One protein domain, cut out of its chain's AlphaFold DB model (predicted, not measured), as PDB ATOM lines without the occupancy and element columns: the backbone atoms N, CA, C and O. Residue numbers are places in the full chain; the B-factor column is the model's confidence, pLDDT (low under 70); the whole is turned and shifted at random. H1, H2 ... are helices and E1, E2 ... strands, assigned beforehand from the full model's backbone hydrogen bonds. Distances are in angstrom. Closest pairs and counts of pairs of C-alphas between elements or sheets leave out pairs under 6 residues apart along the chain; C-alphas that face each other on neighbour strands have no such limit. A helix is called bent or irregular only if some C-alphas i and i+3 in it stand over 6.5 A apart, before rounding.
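AT A GLANCE: This is residues 103 to 259 of the 1152 residues of the protein "TGc domain-containing protein" of Candidatus Coatesbacteria bacterium (UniProt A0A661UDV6). A long, narrow ribbon of three strands, E1, E2 and E3, stands along one side of a cluster of mostly crossed helices. In that cluster H3 lies in the middle, with H1 and the arms of the bent H2 on one side of it and H5 on the other, while H6 packs between E2 and H3, and H4 lies away from the ribbon. The printed part has 157 residues, with H1 to H5, then E1 to E3, then H6 along the chain; the sheet, in order E1, E2, E3, is antiparallel, and the class is mixed, helices and strands. The whole is compact, with a radius of gyration of the C-alphas of 16.5 A, but flat, spanning 53 by 45 by 24 A.

IN THESE COORDINATES: E1, residues 190 to 198, measures 25.3 A from first to last C-alpha. E2, residues 201 to 212, measures 32.5 A and bends by 53 degrees at residue 209. E3 is residues 215 to 220, with C-alpha 220 at (144.891, 35.457, 259.993). H6, residues 223 to 231, ends with C-alpha 231 at (139.315, 46.999, 268.650). H3, residues 143 to 155, measures 19.6 A, and H5, residues 172 to 184, 18.2 A. H4 is residues 158 to 167. H1, residues 103 to 110, begins with C-alpha 103 at (145.806, 49.208, 291.974). H2, residues 116 to 138, was assigned as one helix by its hydrogen bonds but is bent: C-alphas 125 and 128 are 9.3 A apart, between arms H2a, residues 116 to 125, and H2b, residues 128 to 138. H2b and H3 are irregular: C-alphas 128 and 131 are 6.8 A apart, C-alphas 144 and 147 7.2 A.

HOW THE PARTS SIT: E1, E2 and E3 form a meander, each strand the antiparallel neighbour of the one before; N 193 and O 205 are 2.8 A apart, N 210 and O 217 2.9 A. H6 only grazes the sheet; its closest C-alphas to E2 are Tyr 226 and Thr 205, 5.6 A. H3 only grazes it with residues 144 to 148, and H5 with residues 180 to 184. H3 touches H6 with residues 148 to 152 alone, about perpendicular at 85 degrees, closest C-alphas Glu 148 and Val 231, 6.5 A. H5, with residues 173 to 178 alone, touches H3 at a steep tilt of 52 degrees, closest C-alphas Ala 177 and Phe 145, 5.7 A. H2b and H3 form a helical hairpin, closest C-alphas Leu 137 and Ile 149, 6.5 A. H1 touches H2b, closest C-alphas Cys 104 and Ala 134, 5.3 A. H4 only just touches H2b, with 3 pairs of C-alphas within 8 A, closest Ala 165 and Asp 129, 6.9 A. Every O i to N i+4 pair is within hydrogen-bond range in H1, H2a, H4, H5 and H6, against 5 of 7 in H2b and 7 of 9 in H3.

THE WHOLE: The two C-alphas farthest apart, Asp 128 and Gly 214, are 55.2 A apart. The printed part has no cut, and the links between named elements are tight. Residues 232 to 259 hold no named element. Mean pLDDT of the printed part is 93.4; residues 213 to 214 are under 70.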
ATOM      1  N   THR A 103     146.825  49.654 292.937       91.62
ATOM      2  CA  THR A 103     145.806  49.208 291.974       91.62
ATOM      3  C   THR A 103     146.298  49.307 290.530       91.62
ATOM      4  O   THR A 103     146.167  48.358 289.759       91.62
ATOM      5  N   CYS A 104     146.916  50.430 290.151       89.50
ATOM      6  CA  CYS A 104     147.498  50.610 288.823       89.50
ATOM      7  C   CYS A 104     148.632  49.608 288.553       89.50
ATOM      8  O   CYS A 104     148.753  49.103 287.437       89.50
ATOM      9  N   VAL A 105     149.469  49.312 289.554       86.62
ATOM     10  CA  VAL A 105     150.549  48.319 289.429       86.62
ATOM     11  C   VAL A 105     149.976  46.914 289.238       86.62
ATOM     12  O   VAL A 105     150.387  46.222 288.308       86.62
ATOM     13  N   GLU A 106     148.981  46.523 290.039       90.38
ATOM     14  CA  GLU A 106     148.293  45.233 289.907       90.38
ATOM     15  C   GLU A 106     147.635  45.091 288.524       90.38
ATOM     16  O   GLU A 106     147.793  44.067 287.860       90.38
ATOM     17  N   ALA A 107     146.980  46.145 288.029       95.06
ATOM     18  CA  ALA A 107     146.374  46.168 286.697       95.06
ATOM     19  C   ALA A 107     147.409  46.012 285.565       95.06
ATOM     20  O   ALA A 107     147.158  45.303 284.589       95.06
ATOM     21  N   ILE A 108     148.595  46.621 285.692       91.44
ATOM     22  CA  ILE A 108     149.696  46.432 284.731       91.44
ATOM     23  C   ILE A 108     150.182  44.979 284.736       91.44
ATOM     24  O   ILE A 108     150.436  44.415 283.673       91.44
ATOM     25  N   GLU A 109     150.323  44.360 285.907       88.50
ATOM     26  CA  GLU A 109     150.746  42.960 286.025       88.50
ATOM     27  C   GLU A 109     149.685  41.973 285.526       88.50
ATOM     28  O   GLU A 109     150.032  40.900 285.025       88.50
ATOM     29  N   PHE A 110     148.409  42.349 285.614       92.00
ATOM     30  CA  PHE A 110     147.282  41.585 285.088       92.00
ATOM     31  C   PHE A 110     147.200  41.622 283.553       92.00
ATOM     32  O   PHE A 110     146.751  40.659 282.932       92.00
ATOM     33  N   ALA A 111     147.673  42.704 282.927       95.31
ATOM     34  CA  ALA A 111     147.670  42.872 281.476       95.31
ATOM     35  C   ALA A 111     148.734  42.005 280.756       95.31
ATOM     36  O   ALA A 111     149.774  41.666 281.345       95.31
ATOM     37  N   PRO A 112     148.542  41.700 279.454       94.25
ATOM     38  CA  PRO A 112     149.552  41.042 278.627       94.25
ATOM     39  C   PRO A 112     150.890  41.780 278.602       94.25
ATOM     40  O   PRO A 112     150.926  43.011 278.534       94.25
ATOM     41  N   VAL A 113     152.003  41.041 278.597       87.38
ATOM     42  CA  VAL A 113     153.363  41.616 278.652       87.38
ATOM     43  C   VAL A 113     153.596  42.663 277.559       87.38
ATOM     44  O   VAL A 113     154.185  43.711 277.837       87.38
ATOM     45  N   TRP A 114     153.103  42.423 276.342       91.25
ATOM     46  CA  TRP A 114     153.289  43.325 275.204       91.25
ATOM     47  C   TRP A 114     152.678  44.730 275.385       91.25
ATOM     48  O   TRP A 114     153.211  45.677 274.803       91.25
ATOM     49  N   VAL A 115     151.625  44.902 276.202       93.00
ATOM     50  CA  VAL A 115     150.929  46.197 276.390       93.00
ATOM     51  C   VAL A 115     151.340  46.940 277.668       93.00
ATOM     52  O   VAL A 115     151.157  48.153 277.765       93.00
ATOM     53  N   ARG A 116     151.962  46.256 278.640       88.62
ATOM     54  CA  ARG A 116     152.265  46.802 279.984       88.62
ATOM     55  C   ARG A 116     152.963  48.155 279.974       88.62
ATOM     56  O   ARG A 116     152.638  49.021 280.778       88.62
ATOM     57  N   GLN A 117     153.925  48.341 279.072       81.56
ATOM     58  CA  GLN A 117     154.689  49.589 278.984       81.56
ATOM     59  C   GLN A 117     153.824  50.770 278.534       81.56
ATOM     60  O   GLN A 117     153.975  51.871 279.062       81.56
ATOM     61  N   ASP A 118     152.926  50.541 277.576       87.69
ATOM     62  CA  ASP A 118     152.029  51.577 277.064       87.69
ATOM     63  C   ASP A 118     150.905  51.860 278.067       87.69
ATOM     64  O   ASP A 118     150.587  53.021 278.316       87.69
ATOM     65  N   LEU A 119     150.404  50.824 278.746       91.69
ATOM     66  CA  LEU A 119     149.442  50.962 279.840       91.69
ATOM     67  C   LEU A 119     150.019  51.766 281.016       91.69
ATOM     68  O   LEU A 119     149.373  52.675 281.534       91.69
ATOM     69  N   GLN A 120     151.271  51.501 281.394       86.06
ATOM     70  CA  GLN A 120     151.968  52.267 282.427       86.06
ATOM     71  C   GLN A 120     152.148  53.742 282.027       86.06
ATOM     72  O   GLN A 120     152.040  54.631 282.874       86.06
ATOM     73  N   ASP A 121     152.444  54.026 280.755       83.06
ATOM     74  CA  ASP A 121     152.512  55.403 280.251       83.06
ATOM     75  C   ASP A 121     151.140  56.089 280.288       83.06
ATOM     76  O   ASP A 121     151.044  57.247 280.699       83.06
ATOM     77  N   ALA A 122     150.078  55.368 279.922       90.44
ATOM     78  CA  ALA A 122     148.710  55.866 279.959       90.44
ATOM     79  C   ALA A 122     148.261  56.210 281.385       90.44
ATOM     80  O   ALA A 122     147.856  57.350 281.616       90.44
ATOM     81  N   PHE A 123     148.424  55.312 282.364       91.44
ATOM     82  CA  PHE A 123     148.057  55.586 283.763       91.44
ATOM     83  C   PHE A 123     148.759  56.826 284.320       91.44
ATOM     84  O   PHE A 123     148.129  57.678 284.946       91.44
ATOM     85  N   ARG A 124     150.041  57.026 283.998       83.94
ATOM     86  CA  ARG A 124     150.756  58.250 284.396       83.94
ATOM     87  C   ARG A 124     150.163  59.524 283.794       83.94
ATOM     88  O   ARG A 124     150.260  60.584 284.405       83.94
ATOM     89  N   ARG A 125     149.609  59.450 282.582       86.75
ATOM     90  CA  ARG A 125     149.000  60.594 281.884       86.75
ATOM     91  C   ARG A 125     147.569  60.868 282.347       86.75
ATOM     92  O   ARG A 125     147.127  62.001 282.185       86.75
ATOM     93  N   LEU A 126     146.887  59.867 282.901       91.12
ATOM     94  CA  LEU A 126     145.522  59.972 283.422       91.12
ATOM     95  C   LEU A 126     145.464  60.583 284.828       91.12
ATOM     96  O   LEU A 126     144.469  61.208 285.175       91.12
ATOM     97  N   GLY A 127     146.534  60.484 285.621       86.38
ATOM     98  CA  GLY A 127     146.541  61.071 286.963       86.38
ATOM     99  C   GLY A 127     145.475  60.429 287.853       86.38
ATOM    100  O   GLY A 127     145.495  59.217 288.024       86.38
ATOM    101  N   ASP A 128     144.563  61.235 288.405       87.19
ATOM    102  CA  ASP A 128     143.552  60.773 289.368       87.19
ATOM    103  C   ASP A 128     142.563  59.751 288.765       87.19
ATOM    104  O   ASP A 128     142.131  58.850 289.476       87.19
ATOM    105  N   ASP A 129     142.272  59.828 287.459       94.31
ATOM    106  CA  ASP A 129     141.337  58.908 286.781       94.31
ATOM    107  C   ASP A 129     141.962  57.525 286.499       94.31
ATOM    108  O   ASP A 129     141.293  56.615 286.014       94.31
ATOM    109  N   ALA A 130     143.270  57.347 286.733       94.00
ATOM    110  CA  ALA A 130     143.967  56.099 286.414       94.00
ATOM    111  C   ALA A 130     143.419  54.899 287.205       94.00
ATOM    112  O   ALA A 130     143.352  53.795 286.660       94.00
ATOM    113  N   ASP A 131     143.004  55.124 288.454       94.25
ATOM    114  CA  ASP A 131     142.487  54.073 289.331       94.25
ATOM    115  C   ASP A 131     141.144  53.523 288.836       94.25
ATOM    116  O   ASP A 131     140.967  52.308 288.855       94.25
ATOM    117  N   ASP A 132     140.254  54.360 288.294       95.69
ATOM    118  CA  ASP A 132     138.958  53.913 287.759       95.69
ATOM    119  C   ASP A 132     139.150  52.935 286.582       95.69
ATOM    120  O   ASP A 132     138.504  51.887 286.494       95.69
ATOM    121  N   TYR A 133     140.118  53.213 285.703       98.19
ATOM    122  CA  TYR A 133     140.469  52.323 284.592       98.19
ATOM    123  C   TYR A 133     141.230  51.070 285.034       98.19
ATOM    124  O   TYR A 133     141.051  49.999 284.444       98.19
ATOM    125  N   ALA A 134     142.079  51.180 286.057       97.44
ATOM    126  CA  ALA A 134     142.746  50.029 286.653       97.44
ATOM    127  C   ALA A 134     141.727  49.077 287.302       97.44
ATOM    128  O   ALA A 134     141.783  47.869 287.073       97.44
ATOM    129  N   GLU A 135     140.750  49.616 288.037       96.75
ATOM    130  CA  GLU A 135     139.646  48.856 288.625       96.75
ATOM    131  C   GLU A 135     138.773  48.199 287.552       96.75
ATOM    132  O   GLU A 135     138.462  47.015 287.684       96.75
ATOM    133  N   LEU A 136     138.440  48.902 286.461       97.19
ATOM    134  CA  LEU A 136     137.706  48.328 285.325       97.19
ATOM    135  C   LEU A 136     138.428  47.105 284.734       97.19
ATOM    136  O   LEU A 136     137.799  46.076 284.477       97.19
ATOM    137  N   LEU A 137     139.748  47.199 284.538       97.62
ATOM    138  CA  LEU A 137     140.554  46.104 283.998       97.62
ATOM    139  C   LEU A 137     140.606  44.905 284.961       97.62
ATOM    140  O   LEU A 137     140.436  43.765 284.530       97.62
ATOM    141  N   LEU A 138     140.792  45.149 286.261       97.25
ATOM    142  CA  LEU A 138     140.844  44.103 287.293       97.25
ATOM    143  C   LEU A 138     139.475  43.459 287.565       97.25
ATOM    144  O   LEU A 138     139.395  42.277 287.901       97.25
ATOM    145  N   ALA A 139     138.389  44.218 287.408       96.19
ATOM    146  CA  ALA A 139     137.015  43.751 287.578       96.19
ATOM    147  C   ALA A 139     136.439  43.072 286.323       96.19
ATOM    148  O   ALA A 139     135.264  42.688 286.325       96.19
ATOM    149  N   CYS A 140     137.244  42.911 285.266       95.44
ATOM    150  CA  CYS A 140     136.817  42.329 284.002       95.44
ATOM    151  C   CYS A 140     136.151  40.945 284.208       95.44
ATOM    152  O   CYS A 140     136.762  40.036 284.781       95.44
ATOM    153  N   PRO A 141     134.895  40.748 283.756       93.81
ATOM    154  CA  PRO A 141     134.124  39.539 284.058       93.81
ATOM    155  C   PRO A 141     134.553  38.307 283.248       93.81
ATOM    156  O   PRO A 141     134.222  37.180 283.631       93.81
ATOM    157  N   ASP A 142     135.256  38.506 282.134       94.75
ATOM    158  CA  ASP A 142     135.715  37.454 281.233       94.75
ATOM    159  C   ASP A 142     137.171  37.712 280.851       94.75
ATOM    160  O   ASP A 142     137.503  38.744 280.273       94.75
ATOM    161  N   SER A 143     138.051  36.755 281.148       91.94
ATOM    162  CA  SER A 143     139.487  36.912 280.917       91.94
ATOM    163  C   SER A 143     139.856  37.117 279.446       91.94
ATOM    164  O   SER A 143     140.957  37.571 279.162       91.94
ATOM    165  N   ARG A 144     138.954  36.779 278.517       93.81
ATOM    166  CA  ARG A 144     139.146  36.992 277.078       93.81
ATOM    167  C   ARG A 144     139.100  38.462 276.664       93.81
ATOM    168  O   ARG A 144     139.450  38.754 275.541       93.81
ATOM    169  N   PHE A 145     138.625  39.375 277.515       97.12
ATOM    170  CA  PHE A 145     138.520  40.801 277.165       97.12
ATOM    171  C   PHE A 145     139.701  41.633 277.680       97.12
ATOM    172  O   PHE A 145     139.767  42.839 277.439       97.12
ATOM    173  N   ILE A 146     140.595  41.023 278.467       97.31
ATOM    174  CA  ILE A 146     141.643  41.732 279.215       97.31
ATOM    175  C   ILE A 146     142.581  42.468 278.261       97.31
ATOM    176  O   ILE A 146     142.938  43.618 278.505       97.31
ATOM    177  N   ASP A 147     142.986  41.817 277.177       97.81
ATOM    178  CA  ASP A 147     143.896  42.360 276.179       97.81
ATOM    179  C   ASP A 147     143.262  43.507 275.382       97.81
ATOM    180  O   ASP A 147     143.922  44.533 275.201       97.81
ATOM    181  N   GLU A 148     141.989  43.421 274.972       98.56
ATOM    182  CA  GLU A 148     141.309  44.562 274.342       98.56
ATOM    183  C   GLU A 148     141.130  45.741 275.299       98.56
ATOM    184  O   GLU A 148     141.413  46.879 274.914       98.56
ATOM    185  N   ILE A 149     140.696  45.503 276.540       98.56
ATOM    186  CA  ILE A 149     140.504  46.576 277.526       98.56
ATOM    187  C   ILE A 149     141.851  47.243 277.826       98.56
ATOM    188  O   ILE A 149     141.964  48.463 277.691       98.56
ATOM    189  N   ALA A 150     142.896  46.465 278.123       98.44
ATOM    190  CA  ALA A 150     144.237  46.986 278.378       98.44
ATOM    191  C   ALA A 150     144.787  47.777 277.180       98.44
ATOM    192  O   ALA A 150     145.329  48.869 277.368       98.44
ATOM    193  N   PHE A 151     144.595  47.285 275.950       98.38
ATOM    194  CA  PHE A 151     144.956  48.017 274.734       98.38
ATOM    195  C   PHE A 151     144.210  49.350 274.628       98.38
ATOM    196  O   PHE A 151     144.825  50.380 274.352       98.38
ATOM    197  N   THR A 152     142.893  49.364 274.851       98.00
ATOM    198  CA  THR A 152     142.114  50.606 274.738       98.00
ATOM    199  C   THR A 152     142.512  51.642 275.785       98.00
ATOM    200  O   THR A 152     142.684  52.803 275.420       98.00
ATOM    201  N   ILE A 153     142.758  51.247 277.038       98.06
ATOM    202  CA  ILE A 153     143.270  52.160 278.072       98.06
ATOM    203  C   ILE A 153     144.653  52.699 277.671       98.06
ATOM    204  O   ILE A 153     144.916  53.893 277.796       98.06
ATOM    205  N   ALA A 154     145.527  51.838 277.143       96.31
ATOM    206  CA  ALA A 154     146.886  52.210 276.756       96.31
ATOM    207  C   ALA A 154     146.951  53.168 275.548       96.31
ATOM    208  O   ALA A 154     147.876  53.979 275.453       96.31
ATOM    209  N   HIS A 155     145.998  53.073 274.615       96.06
ATOM    210  CA  HIS A 155     146.113  53.713 273.299       96.06
ATOM    211  C   HIS A 155     145.017  54.722 272.950       96.06
ATOM    212  O   HIS A 155     145.214  55.508 272.023       96.06
ATOM    213  N   VAL A 156     143.907  54.787 273.687       96.31
ATOM    214  CA  VAL A 156     142.960  55.900 273.542       96.31
ATOM    215  C   VAL A 156     143.596  57.174 274.104       96.31
ATOM    216  O   VAL A 156     144.241  57.177 275.152       96.31
ATOM    217  N   ALA A 157     143.428  58.296 273.399       94.25
ATOM    218  CA  ALA A 157     143.979  59.572 273.840       94.25
ATOM    219  C   ALA A 157     143.453  59.943 275.247       94.25
ATOM    220  O   ALA A 157     142.237  59.908 275.451       94.25
ATOM    221  N   PRO A 158     144.305  60.411 276.189       93.00
ATOM    222  CA  PRO A 158     143.878  60.714 277.560       93.00
ATOM    223  C   PRO A 158     142.692  61.671 277.639       93.00
ATOM    224  O   PRO A 158     141.837  61.535 278.497       93.00
ATOM    225  N   ARG A 159     142.583  62.613 276.695       93.00
ATOM    226  CA  ARG A 159     141.446  63.537 276.614       93.00
ATOM    227  C   ARG A 159     140.098  62.827 276.444       93.00
ATOM    228  O   ARG A 159     139.097  63.318 276.955       93.00
ATOM    229  N   GLU A 160     140.054  61.735 275.686       95.00
ATOM    230  CA  GLU A 160     138.835  60.945 275.495       95.00
ATOM    231  C   GLU A 160     138.545  60.087 276.732       95.00
ATOM    232  O   GLU A 160     137.391  59.996 277.132       95.00
ATOM    233  N   LEU A 161     139.579  59.544 277.385       96.25
ATOM    234  CA  LEU A 161     139.433  58.803 278.642       96.25
ATOM    235  C   LEU A 161     138.953  59.708 279.793       96.25
ATOM    236  O   LEU A 161     137.989  59.375 280.470       96.25
ATOM    237  N   HIS A 162     139.509  60.910 279.953       95.25
ATOM    238  CA  HIS A 162     138.974  61.898 280.899       95.25
ATOM    239  C   HIS A 162     137.505  62.230 280.610       95.25
ATOM    240  O   HIS A 162     136.708  62.397 281.523       95.25
ATOM    241  N   ARG A 163     137.115  62.298 279.327       93.06
ATOM    242  CA  ARG A 163     135.719  62.561 278.952       93.06
ATOM    243  C   ARG A 163     134.787  61.414 279.349       93.06
ATOM    244  O   ARG A 163     133.661  61.698 279.745       93.06
ATOM    245  N   LEU A 164     135.223  60.162 279.206       94.88
ATOM    246  CA  LEU A 164     134.453  59.005 279.663       94.88
ATOM    247  C   LEU A 164     134.290  59.019 281.184       94.88
ATOM    248  O   LEU A 164     133.163  58.887 281.652       94.88
ATOM    249  N   ALA A 165     135.375  59.271 281.922       94.00
ATOM    250  CA  ALA A 165     135.347  59.366 283.381       94.00
ATOM    251  C   ALA A 165     134.424  60.502 283.863       94.00
ATOM    252  O   ALA A 165     133.521  60.298 284.670       94.00
ATOM    253  N   ASP A 166     134.537  61.692 283.259       92.06
ATOM    254  CA  ASP A 166     133.651  62.833 283.535       92.06
ATOM    255  C   ASP A 166     132.160  62.515 283.287       92.06
ATOM    256  O   ASP A 166     131.276  63.124 283.903       92.06
ATOM    257  N   ALA A 167     131.868  61.606 282.352       89.62
ATOM    258  CA  ALA A 167     130.515  61.184 282.001       89.62
ATOM    259  C   ALA A 167     130.005  59.990 282.831       89.62
ATOM    260  O   ALA A 167     128.789  59.783 282.869       89.62
ATOM    261  N   GLY A 168     130.889  59.249 283.508       91.50
ATOM    262  CA  GLY A 168     130.576  57.954 284.120       91.50
ATOM    263  C   GLY A 168     130.303  56.851 283.087       91.50
ATOM    264  O   GLY A 168     129.424  56.018 283.305       91.50
ATOM    265  N   ASP A 169     130.980  56.917 281.934       93.62
ATOM    266  CA  ASP A 169     130.828  56.015 280.782       93.62
ATOM    267  C   ASP A 169     132.067  55.094 280.597       93.62
ATOM    268  O   ASP A 169     132.283  54.553 279.513       93.62
ATOM    269  N   GLU A 170     132.911  54.901 281.615       95.12
ATOM    270  CA  GLU A 170     134.148  54.093 281.559       95.12
ATOM    271  C   GLU A 170     133.877  52.644 281.122       95.12
ATOM    272  O   GLU A 170     134.643  52.066 280.343       95.12
ATOM    273  N   ASP A 171     132.722  52.100 281.528       95.56
ATOM    274  CA  ASP A 171     132.206  50.783 281.134       95.56
ATOM    275  C   ASP A 171     132.095  50.607 279.606       95.56
ATOM    276  O   ASP A 171     132.029  49.479 279.113       95.56
ATOM    277  N   LEU A 172     132.126  51.691 278.820       97.62
ATOM    278  CA  LEU A 172     132.157  51.631 277.359       97.62
ATOM    279  C   LEU A 172     133.316  50.769 276.851       97.62
ATOM    280  O   LEU A 172     133.149  50.069 275.850       97.62
ATOM    281  N   LEU A 173     134.478  50.788 277.516       98.00
ATOM    282  CA  LEU A 173     135.629  49.979 277.096       98.00
ATOM    283  C   LEU A 173     135.344  48.476 277.237       98.00
ATOM    284  O   LEU A 173     135.698  47.702 276.343       98.00
ATOM    285  N   LEU A 174     134.627  48.080 278.294       98.06
ATOM    286  CA  LEU A 174     134.138  46.713 278.474       98.06
ATOM    287  C   LEU A 174     133.071  46.369 277.425       98.06
ATOM    288  O   LEU A 174     133.192  45.347 276.751       98.06
ATOM    289  N   VAL A 175     132.081  47.243 277.214       98.12
ATOM    290  CA  VAL A 175     131.041  47.055 276.184       98.12
ATOM    291  C   VAL A 175     131.670  46.887 274.800       98.12
ATOM    292  O   VAL A 175     131.246  46.039 274.019       98.12
ATOM    293  N   ASN A 176     132.709  47.656 274.471       98.44
ATOM    294  CA  ASN A 176     133.415  47.534 273.201       98.44
ATOM    295  C   ASN A 176     134.034  46.138 273.019       98.44
ATOM    296  O   ASN A 176     133.853  45.551 271.950       98.44
ATOM    297  N   ALA A 177     134.700  45.597 274.045       98.44
ATOM    298  CA  ALA A 177     135.256  44.245 274.015       98.44
ATOM    299  C   ALA A 177     134.147  43.180 273.934       98.44
ATOM    300  O   ALA A 177     134.140  42.360 273.017       98.44
ATOM    301  N   GLU A 178     133.125  43.247 274.789       98.38
ATOM    302  CA  GLU A 178     131.981  42.322 274.780       98.38
ATOM    303  C   GLU A 178     131.278  42.252 273.415       98.38
ATOM    304  O   GLU A 178     130.883  41.178 272.940       98.38
ATOM    305  N   ARG A 179     131.125  43.403 272.754       98.38
ATOM    306  CA  ARG A 179     130.486  43.510 271.437       98.38
ATOM    307  C   ARG A 179     131.348  42.948 270.312       98.38
ATOM    308  O   ARG A 179     130.790  42.484 269.326       98.38
ATOM    309  N   ILE A 180     132.674  42.906 270.447       98.69
ATOM    310  CA  ILE A 180     133.536  42.191 269.489       98.69
ATOM    311  C   ILE A 180     133.226  40.693 269.520       98.69
ATOM    312  O   ILE A 180     132.964  40.097 268.473       98.69
ATOM    313  N   TYR A 181     133.181  40.103 270.715       98.56
ATOM    314  CA  TYR A 181     132.923  38.674 270.891       98.56
ATOM    315  C   TYR A 181     131.494  38.286 270.523       98.56
ATOM    316  O   TYR A 181     131.300  37.336 269.768       98.56
ATOM    317  N   SER A 182     130.497  39.029 271.009       98.06
ATOM    318  CA  SER A 182     129.094  38.725 270.701       98.06
ATOM    319  C   SER A 182     128.779  38.903 269.217       98.06
ATOM    320  O   SER A 182     128.167  38.014 268.636       98.06
ATOM    321  N   ASN A 183     129.273  39.951 268.549       98.50
ATOM    322  CA  ASN A 183     129.056  40.106 267.107       98.50
ATOM    323  C   ASN A 183     129.733  38.982 266.303       98.50
ATOM    324  O   ASN A 183     129.162  38.515 265.316       98.50
ATOM    325  N   ALA A 184     130.913  38.504 266.725       98.25
ATOM    326  CA  ALA A 184     131.626  37.411 266.054       98.25
ATOM    327  C   ALA A 184     130.780  36.132 265.920       98.25
ATOM    328  O   ALA A 184     130.930  35.408 264.936       98.25
ATOM    329  N   GLU A 185     129.878  35.856 266.870       97.31
ATOM    330  CA  GLU A 185     129.021  34.659 266.865       97.31
ATOM    331  C   GLU A 185     128.059  34.616 265.666       97.31
ATOM    332  O   GLU A 185     127.640  33.535 265.242       97.31
ATOM    333  N   HIS A 186     127.749  35.776 265.084       98.00
ATOM    334  CA  HIS A 186     126.814  35.918 263.970       98.00
ATOM    335  C   HIS A 186     127.510  35.941 262.601       98.00
ATOM    336  O   HIS A 186     126.847  35.781 261.581       98.00
ATOM    337  N   LEU A 187     128.835  36.118 262.540       98.12
ATOM    338  CA  LEU A 187     129.559  36.348 261.287       98.12
ATOM    339  C   LEU A 187     130.170  35.051 260.737       98.12
ATOM    340  O   LEU A 187     130.975  34.390 261.384       98.12
ATOM    341  N   HIS A 188     129.835  34.679 259.500       96.31
ATOM    342  CA  HIS A 188     130.285  33.408 258.906       96.31
ATOM    343  C   HIS A 188     131.582  33.498 258.081       96.31
ATOM    344  O   HIS A 188     132.128  32.471 257.657       96.31
ATOM    345  N   TYR A 189     132.090  34.709 257.843       96.75
ATOM    346  CA  TYR A 189     133.320  34.960 257.082       96.75
ATOM    347  C   TYR A 189     134.563  35.202 257.951       96.75
ATOM    348  O   TYR A 189     135.666  35.253 257.400       96.75
ATOM    349  N   VAL A 190     134.402  35.345 259.268       97.81
ATOM    350  CA  VAL A 190     135.463  35.663 260.232       97.81
ATOM    351  C   VAL A 190     135.292  34.824 261.498       97.81
ATOM    352  O   VAL A 190     134.184  34.411 261.824       97.81
ATOM    353  N   ARG A 191     136.386  34.547 262.206       96.94
ATOM    354  CA  ARG A 191     136.373  33.999 263.569       96.94
ATOM    355  C   ARG A 191     137.481  34.630 264.404       96.94
ATOM    356  O   ARG A 191     138.515  34.990 263.845       96.94
ATOM    357  N   LEU A 192     137.290  34.684 265.716       98.25
ATOM    358  CA  LEU A 192     138.341  35.071 266.659       98.25
ATOM    359  C   LEU A 192     139.383  33.947 266.814       98.25
ATOM    360  O   LEU A 192     139.086  32.757 266.621       98.25
ATOM    361  N   VAL A 193     140.620  34.343 267.096       97.62
ATOM    362  CA  VAL A 193     141.786  33.484 267.314       97.62
ATOM    363  C   VAL A 193     142.503  33.969 268.565       97.62
ATOM    364  O   VAL A 193     142.975  35.099 268.596       97.62
ATOM    365  N   GLU A 194     142.601  33.088 269.553       96.44
ATOM    366  CA  GLU A 194     143.300  33.328 270.816       96.44
ATOM    367  C   GLU A 194     144.729  32.786 270.728       96.44
ATOM    368  O   GLU A 194     144.925  31.624 270.345       96.44
ATOM    369  N   HIS A 195     145.711  33.588 271.128       96.19
ATOM    370  CA  HIS A 195     147.108  33.180 271.264       96.19
ATOM    371  C   HIS A 195     147.578  33.357 272.705       96.19
ATOM    372  O   HIS A 195     147.378  34.405 273.307       96.19
ATOM    373  N   ASP A 196     148.243  32.332 273.234       91.38
ATOM    374  CA  ASP A 196     148.907  32.342 274.541       91.38
ATOM    375  C   ASP A 196     150.349  31.866 274.331       91.38
ATOM    376  O   ASP A 196     150.601  30.694 274.027       91.38
ATOM    377  N   GLU A 197     151.296  32.795 274.434       83.81
ATOM    378  CA  GLU A 197     152.732  32.549 274.261       83.81
ATOM    379  C   GLU A 197     153.387  32.045 275.566       83.81
ATOM    380  O   GLU A 197     154.573  31.700 275.590       83.81
ATOM    381  N   GLY A 198     152.612  31.936 276.654       79.00
ATOM    382  CA  GLY A 198     153.073  31.585 277.991       79.00
ATOM    383  C   GLY A 198     153.699  32.766 278.741       79.00
ATOM    384  O   GLY A 198     154.034  33.802 278.179       79.00
ATOM    385  N   GLY A 199     153.857  32.622 280.062       74.62
ATOM    386  CA  GLY A 199     154.468  33.669 280.897       74.62
ATOM    387  C   GLY A 199     153.613  34.931 281.081       74.62
ATOM    388  O   GLY A 199     154.149  35.963 281.472       74.62
ATOM    389  N   GLY A 200     152.303  34.850 280.819       79.81
ATOM    390  CA  GLY A 200     151.381  35.988 280.910       79.81
ATOM    391  C   GLY A 200     151.328  36.857 279.651       79.81
ATOM    392  O   GLY A 200     150.817  37.971 279.717       79.81
ATOM    393  N   ASP A 201     151.855  36.380 278.520       89.56
ATOM    394  CA  ASP A 201     151.810  37.081 277.236       89.56
ATOM    395  C   ASP A 201     150.793  36.409 276.303       89.56
ATOM    396  O   ASP A 201     151.015  35.303 275.808       89.56
ATOM    397  N   PHE A 202     149.647  37.059 276.110       93.81
ATOM    398  CA  PHE A 202     148.527  36.559 275.314       93.81
ATOM    399  C   PHE A 202     147.894  37.687 274.496       93.81
ATOM    400  O   PHE A 202     148.033  38.869 274.830       93.81
ATOM    401  N   TYR A 203     147.232  37.329 273.400       97.12
ATOM    402  CA  TYR A 203     146.532  38.279 272.544       97.12
ATOM    403  C   TYR A 203     145.464  37.612 271.681       97.12
ATOM    404  O   TYR A 203     145.572  36.439 271.310       97.12
ATOM    405  N   THR A 204     144.493  38.419 271.277       97.94
ATOM    406  CA  THR A 204     143.439  38.054 270.338       97.94
ATOM    407  C   THR A 204     143.736  38.600 268.942       97.94
ATOM    408  O   THR A 204     144.362  39.645 268.747       97.94
ATOM    409  N   THR A 205     143.285  37.880 267.920       98.25
ATOM    410  CA  THR A 205     143.152  38.390 266.552       98.25
ATOM    411  C   THR A 205     141.979  37.709 265.842       98.25
ATOM    412  O   THR A 205     141.189  36.982 266.441       98.25
ATOM    413  N   VAL A 206     141.833  37.933 264.539       98.38
ATOM    414  CA  VAL A 206     140.786  37.354 263.695       98.38
ATOM    415  C   VAL A 206     141.371  36.600 262.507       98.38
ATOM    416  O   VAL A 206     142.374  37.003 261.920       98.38
ATOM    417  N   ALA A 207     140.703  35.523 262.104       97.81
ATOM    418  CA  ALA A 207     140.973  34.803 260.868       97.81
ATOM    419  C   ALA A 207     139.788  34.916 259.907       97.81
ATOM    420  O   ALA A 207     138.646  34.621 260.264       97.81
ATOM    421  N   TYR A 208     140.074  35.314 258.669       96.75
ATOM    422  CA  TYR A 208     139.096  35.510 257.607       96.75
ATOM    423  C   TYR A 208     139.112  34.385 256.595       96.75
ATOM    424  O   TYR A 208     140.165  33.876 256.212       96.75
ATOM    425  N   TYR A 209     137.940  34.098 256.044       93.69
ATOM    426  CA  TYR A 209     137.826  33.363 254.798       93.69
ATOM    427  C   TYR A 209     137.876  34.333 253.614       93.69
ATOM    428  O   TYR A 209     136.983  35.160 253.443       93.69
ATOM    429  N   VAL A 210     138.888  34.210 252.762       90.00
ATOM    430  CA  VAL A 210     139.045  35.000 251.528       90.00
ATOM    431  C   VAL A 210     138.964  34.095 250.303       90.00
ATOM    432  O   VAL A 210     139.241  32.894 250.383       90.00
ATOM    433  N   GLN A 211     138.581  34.650 249.151       85.75
ATOM    434  CA  GLN A 211     138.674  33.918 247.889       85.75
ATOM    435  C   GLN A 211     140.007  34.229 247.199       85.75
ATOM    436  O   GLN A 211     140.217  35.335 246.710       85.75
ATOM    437  N   ASP A 212     140.888  33.233 247.109       75.62
ATOM    438  CA  ASP A 212     142.184  33.331 246.434       75.62
ATOM    439  C   ASP A 212     142.232  32.365 245.243       75.62
ATOM    440  O   ASP A 212     142.010  31.158 245.374       75.62
ATOM    441  N   GLY A 213     142.414  32.893 244.030       67.38
ATOM    442  CA  GLY A 213     142.410  32.086 242.803       67.38
ATOM    443  C   GLY A 213     141.117  31.285 242.563       67.38
ATOM    444  O   GLY A 213     141.131  30.283 241.845       67.38
ATOM    445  N   GLY A 214     139.996  31.695 243.169       69.62
ATOM    446  CA  GLY A 214     138.718  30.975 243.126       69.62
ATOM    447  C   GLY A 214     138.556  29.881 244.189       69.62
ATOM    448  O   GLY A 214     137.495  29.259 244.234       69.62
ATOM    449  N   GLN A 215     139.552  29.659 245.050       74.75
ATOM    450  CA  GLN A 215     139.484  28.757 246.202       74.75
ATOM    451  C   GLN A 215     139.300  29.550 247.498       74.75
ATOM    452  O   GLN A 215     139.763  30.680 247.614       74.75
ATOM    453  N   ARG A 216     138.609  28.959 248.474       83.56
ATOM    454  CA  ARG A 216     138.483  29.533 249.818       83.56
ATOM    455  C   ARG A 216     139.786  29.279 250.575       83.56
ATOM    456  O   ARG A 216     140.180  28.121 250.713       83.56
ATOM    457  N   ALA A 217     140.425  30.339 251.048       88.62
ATOM    458  CA  ALA A 217     141.598  30.291 251.909       88.62
ATOM    459  C   ALA A 217     141.273  30.962 253.244       88.62
ATOM    460  O   ALA A 217     140.446  31.869 253.299       88.62
ATOM    461  N   GLU A 218     141.916  30.499 254.308       93.31
ATOM    462  CA  GLU A 218     141.851  31.135 255.618       93.31
ATOM    463  C   GLU A 218     143.112  31.976 255.829       93.31
ATOM    464  O   GLU A 218     144.215  31.533 255.490       93.31
ATOM    465  N   LYS A 219     142.945  33.199 256.331       93.50
ATOM    466  CA  LYS A 219     144.016  34.175 256.530       93.50
ATOM    467  C   LYS A 219     143.841  34.873 257.866       93.50
ATOM    468  O   LYS A 219     142.805  35.479 258.109       93.50
ATOM    469  N   GLU A 220     144.860  34.783 258.702       96.56
ATOM    470  CA  GLU A 220     144.891  35.457 259.993       96.56
ATOM    471  C   GLU A 220     145.362  36.905 259.838       96.56
ATOM    472  O   GLU A 220     146.286  37.188 259.069       96.56
ATOM    473  N   LEU A 221     144.698  37.822 260.537       97.75
ATOM    474  CA  LEU A 221     145.056  39.230 260.582       97.75
ATOM    475  C   LEU A 221     146.261  39.422 261.515       97.75
ATOM    476  O   LEU A 221     146.263  38.864 262.614       97.75
ATOM    477  N   PRO A 222     147.275  40.223 261.144       97.38
ATOM    478  CA  PRO A 222     148.326  40.568 262.088       97.38
ATOM    479  C   PRO A 222     147.746  41.323 263.287       97.38
ATOM    480  O   PRO A 222     146.903  42.205 263.115       97.38
ATOM    481  N   MET A 223     148.247  40.988 264.474       96.12
ATOM    482  CA  MET A 223     147.822  41.514 265.771       96.12
ATOM    483  C   MET A 223     147.610  43.036 265.773       96.12
ATOM    484  O   MET A 223     146.518  43.503 266.084       96.12
ATOM    485  N   ASP A 224     148.602  43.812 265.325       95.19
ATOM    486  CA  ASP A 224     148.513  45.279 265.301       95.19
ATOM    487  C   ASP A 224     147.280  45.783 264.535       95.19
ATOM    488  O   ASP A 224     146.639  46.751 264.945       95.19
ATOM    489  N   TYR A 225     146.903  45.127 263.431       97.38
ATOM    490  CA  TYR A 225     145.748  45.559 262.647       97.38
ATOM    491  C   TYR A 225     144.414  45.205 263.309       97.38
ATOM    492  O   TYR A 225     143.445  45.944 263.127       97.38
ATOM    493  N   TYR A 226     144.360  44.111 264.075       98.50
ATOM    494  CA  TYR A 226     143.195  43.780 264.896       98.50
ATOM    495  C   TYR A 226     142.962  44.879 265.937       98.50
ATOM    496  O   TYR A 226     141.897  45.501 265.953       98.50
ATOM    497  N   TYR A 227     143.982  45.215 266.725       98.38
ATOM    498  CA  TYR A 227     143.807  46.200 267.789       98.38
ATOM    499  C   TYR A 227     143.547  47.618 267.258       98.38
ATOM    500  O   TYR A 227     142.587  48.273 267.667       98.38
ATOM    501  N   TRP A 228     144.318  48.093 266.276       97.12
ATOM    502  CA  TRP A 228     144.177  49.471 265.786       97.12
ATOM    503  C   TRP A 228     142.943  49.721 264.912       97.12
ATOM    504  O   TRP A 228     142.423  50.839 264.899       97.12
ATOM    505  N   TYR A 229     142.469  48.716 264.170       97.69
ATOM    506  CA  TYR A 229     141.443  48.916 263.136       97.69
ATOM    507  C   TYR A 229     140.206  48.035 263.295       97.69
ATOM    508  O   TYR A 229     139.338  48.072 262.423       97.69
ATOM    509  N   ILE A 230     140.102  47.280 264.395       98.44
ATOM    510  CA  ILE A 230     138.876  46.593 264.830       98.44
ATOM    511  C   ILE A 230     138.566  46.937 266.286       98.44
ATOM    512  O   ILE A 230     137.441  47.364 266.552       98.44
ATOM    513  N   VAL A 231     139.530  46.790 267.205       98.62
ATOM    514  CA  VAL A 231     139.315  46.999 268.650       98.62
ATOM    515  C   VAL A 231     139.177  48.476 269.003       98.62
ATOM    516  O   VAL A 231     138.275  48.824 269.759       98.62
ATOM    517  N   HIS A 232     140.027  49.347 268.451       98.06
ATOM    518  CA  HIS A 232     140.054  50.766 268.809       98.06
ATOM    519  C   HIS A 232     138.652  51.408 268.697       98.06
ATOM    520  O   HIS A 232     138.061  51.401 267.608       98.06
ATOM    521  N   PRO A 233     138.102  51.968 269.796       96.75
ATOM    522  CA  PRO A 233     136.682  52.312 269.875       96.75
ATOM    523  C   PRO A 233     136.352  53.659 269.224       96.75
ATOM    524  O   PRO A 233     135.184  53.962 268.988       96.75
ATOM    525  N   LYS A 234     137.381  54.455 268.913       94.44
ATOM    526  CA  LYS A 234     137.269  55.695 268.143       94.44
ATOM    527  C   LYS A 234     137.470  55.431 266.649       94.44
ATOM    528  O   LYS A 234     138.404  54.715 266.267       94.44
ATOM    529  N   VAL A 235     136.613  56.019 265.830       92.50
ATOM    530  CA  VAL A 235     136.523  55.913 264.374       92.50
ATOM    531  C   VAL A 235     137.157  57.122 263.691       92.50
ATOM    532  O   VAL A 235     137.967  56.929 262.790       92.50
ATOM    533  N   ASN A 236     136.795  58.342 264.094       89.25
ATOM    534  CA  ASN A 236     137.282  59.597 263.521       89.25
ATOM    535  C   ASN A 236     137.016  60.789 264.476       89.25
ATOM    536  O   ASN A 236     137.668  60.919 265.514       89.25
ATOM    537  N   ALA A 237     136.069  61.676 264.141       89.62
ATOM    538  CA  ALA A 237     135.809  62.935 264.845       89.62
ATOM    539  C   ALA A 237     134.759  62.826 265.971       89.62
ATOM    540  O   ALA A 237     134.503  63.799 266.691       89.62
ATOM    541  N   GLU A 238     134.121  61.673 266.134       93.19
ATOM    542  CA  GLU A 238     133.114  61.432 267.159       93.19
ATOM    543  C   GLU A 238     133.738  61.405 268.560       93.19
ATOM    544  O   GLU A 238     134.883  60.996 268.743       93.19
ATOM    545  N   TYR A 239     133.010  61.872 269.571       92.50
ATOM    546  CA  TYR A 239     133.439  61.717 270.960       92.50
ATOM    547  C   TYR A 239     133.253  60.273 271.408       92.50
ATOM    548  O   TYR A 239     132.222  59.665 271.130       92.50
ATOM    549  N   LEU A 240     134.208  59.736 272.156       93.56
ATOM    550  CA  LEU A 240     134.021  58.434 272.781       93.56
ATOM    551  C   LEU A 240     133.000  58.569 273.925       93.56
ATOM    552  O   LEU A 240     133.300  59.233 274.915       93.56
ATOM    553  N   LYS A 241     131.781  58.036 273.748       93.56
ATOM    554  CA  LYS A 241     130.685  58.069 274.739       93.56
ATOM    555  C   LYS A 241     129.549  57.101 274.393       93.56
ATOM    556  O   LYS A 241     129.450  56.663 273.243       93.56
ATOM    557  N   MET A 242     128.669  56.836 275.357       94.25
ATOM    558  CA  MET A 242     127.435  56.054 275.172       94.25
ATOM    559  C   MET A 242     126.221  56.634 275.925       94.25
ATOM    560  O   MET A 242     125.215  55.958 276.110       94.25
ATOM    561  N   ASP A 243     126.281  57.906 276.326       92.31
ATOM    562  CA  ASP A 243     125.183  58.611 276.989       92.31
ATOM    563  C   ASP A 243     123.890  58.767 276.146       92.31
ATOM    564  O   ASP A 243     123.874  58.767 274.910       92.31
ATOM    565  N   ASN A 244     122.764  59.013 276.823       92.31
ATOM    566  CA  ASN A 244     121.502  59.396 276.172       92.31
ATOM    567  C   ASN A 244     121.306  60.925 276.109       92.31
ATOM    568  O   ASN A 244     120.178  61.430 276.166       92.31
ATOM    569  N   LEU A 245     122.396  61.701 276.060       91.12
ATOM    570  CA  LEU A 245     122.293  63.153 275.963       91.12
ATOM    571  C   LEU A 245     121.952  63.558 274.522       91.12
ATOM    572  O   LEU A 245     122.597  63.106 273.569       91.12
ATOM    573  N   PRO A 246     120.959  64.445 274.329       89.31
ATOM    574  CA  PRO A 246     120.616  64.925 273.002       89.31
ATOM    575  C   PRO A 246     121.770  65.744 272.422       89.31
ATOM    576  O   PRO A 246     122.402  66.544 273.112       89.31
ATOM    577  N   SER A 247     122.010  65.586 271.126       90.44
ATOM    578  CA  SER A 247     122.994  66.368 270.390       90.44
ATOM    579  C   SER A 247     122.591  66.472 268.927       90.44
ATOM    580  O   SER A 247     121.964  65.566 268.389       90.44
ATOM    581  N   GLU A 248     122.957  67.584 268.294       85.94
ATOM    582  CA  GLU A 248     122.768  67.788 266.856       85.94
ATOM    583  C   GLU A 248     123.858  67.103 266.016       85.94
ATOM    584  O   GLU A 248     123.683  66.951 264.813       85.94
ATOM    585  N   GLN A 249     124.963  66.658 266.625       89.88
ATOM    586  CA  GLN A 249     126.070  65.998 265.908       89.88
ATOM    587  C   GLN A 249     126.605  64.740 266.601       89.88
ATOM    588  O   GLN A 249     127.211  63.886 265.959       89.88
ATOM    589  N   GLN A 250     126.434  64.654 267.920       93.31
ATOM    590  CA  GLN A 250     127.091  63.668 268.769       93.31
ATOM    591  C   GLN A 250     126.081  62.793 269.535       93.31
ATOM    592  O   GLN A 250     126.327  62.451 270.687       93.31
ATOM    593  N   ALA A 251     124.905  62.485 268.984       94.62
ATOM    594  CA  ALA A 251     123.921  61.670 269.705       94.62
ATOM    595  C   ALA A 251     124.264  60.172 269.625       94.62
ATOM    596  O   ALA A 251     124.557  59.670 268.543       94.62
ATOM    597  N   THR A 252     124.195  59.462 270.758       95.44
ATOM    598  CA  THR A 252     124.386  57.993 270.808       95.44
ATOM    599  C   THR A 252     123.133  57.232 271.246       95.44
ATOM    600  O   THR A 252     123.041  56.021 271.073       95.44
ATOM    601  N   TYR A 253     122.130  57.957 271.755       95.00
ATOM    602  CA  TYR A 253     120.846  57.410 272.203       95.00
ATOM    603  C   TYR A 253     120.963  56.386 273.342       95.00
ATOM    604  O   TYR A 253     120.080  55.549 273.506       95.00
ATOM    605  N   GLY A 254     122.027  56.470 274.150       94.75
ATOM    606  CA  GLY A 254     122.263  55.555 275.266       94.75
ATOM    607  C   GLY A 254     123.035  54.285 274.897       94.75
ATOM    608  O   GLY A 254     123.065  53.365 275.708       94.75
ATOM    609  N   TYR A 255     123.606  54.204 273.690       96.81
ATOM    610  CA  TYR A 255     124.272  52.999 273.194       96.81
ATOM    611  C   TYR A 255     125.597  53.320 272.512       96.81
ATOM    612  O   TYR A 255     125.690  54.234 271.692       96.81
ATOM    613  N   PHE A 256     126.616  52.501 272.758       97.69
ATOM    614  CA  PHE A 256     127.845  52.547 271.974       97.69
ATOM    615  C   PHE A 256     127.576  52.162 270.508       97.69
ATOM    616  O   PHE A 256     126.774  51.265 270.231       97.69
ATOM    617  N   TRP A 257     128.261  52.806 269.555       97.75
ATOM    618  CA  TRP A 257     127.993  52.626 268.121       97.75
ATOM    619  C   TRP A 257     128.098  51.173 267.660       97.75
ATOM    620  O   TRP A 257     127.352  50.757 266.775       97.75
ATOM    621  N   ARG A 258     128.983  50.371 268.265       97.62
ATOM    622  CA  ARG A 258     129.172  48.968 267.872       97.62
ATOM    623  C   ARG A 258     127.921  48.136 268.122       97.62
ATOM    624  O   ARG A 258     127.570  47.303 267.293       97.62
ATOM    625  N   GLU A 259     127.248  48.385 269.241       96.69
ATOM    626  CA  GLU A 259     125.984  47.741 269.587       96.69
ATOM    627  C   GLU A 259     124.823  48.327 268.788       96.69
ATOM    628  O   GLU A 259     124.030  47.574 268.216       96.69
TER     629      GLU A 259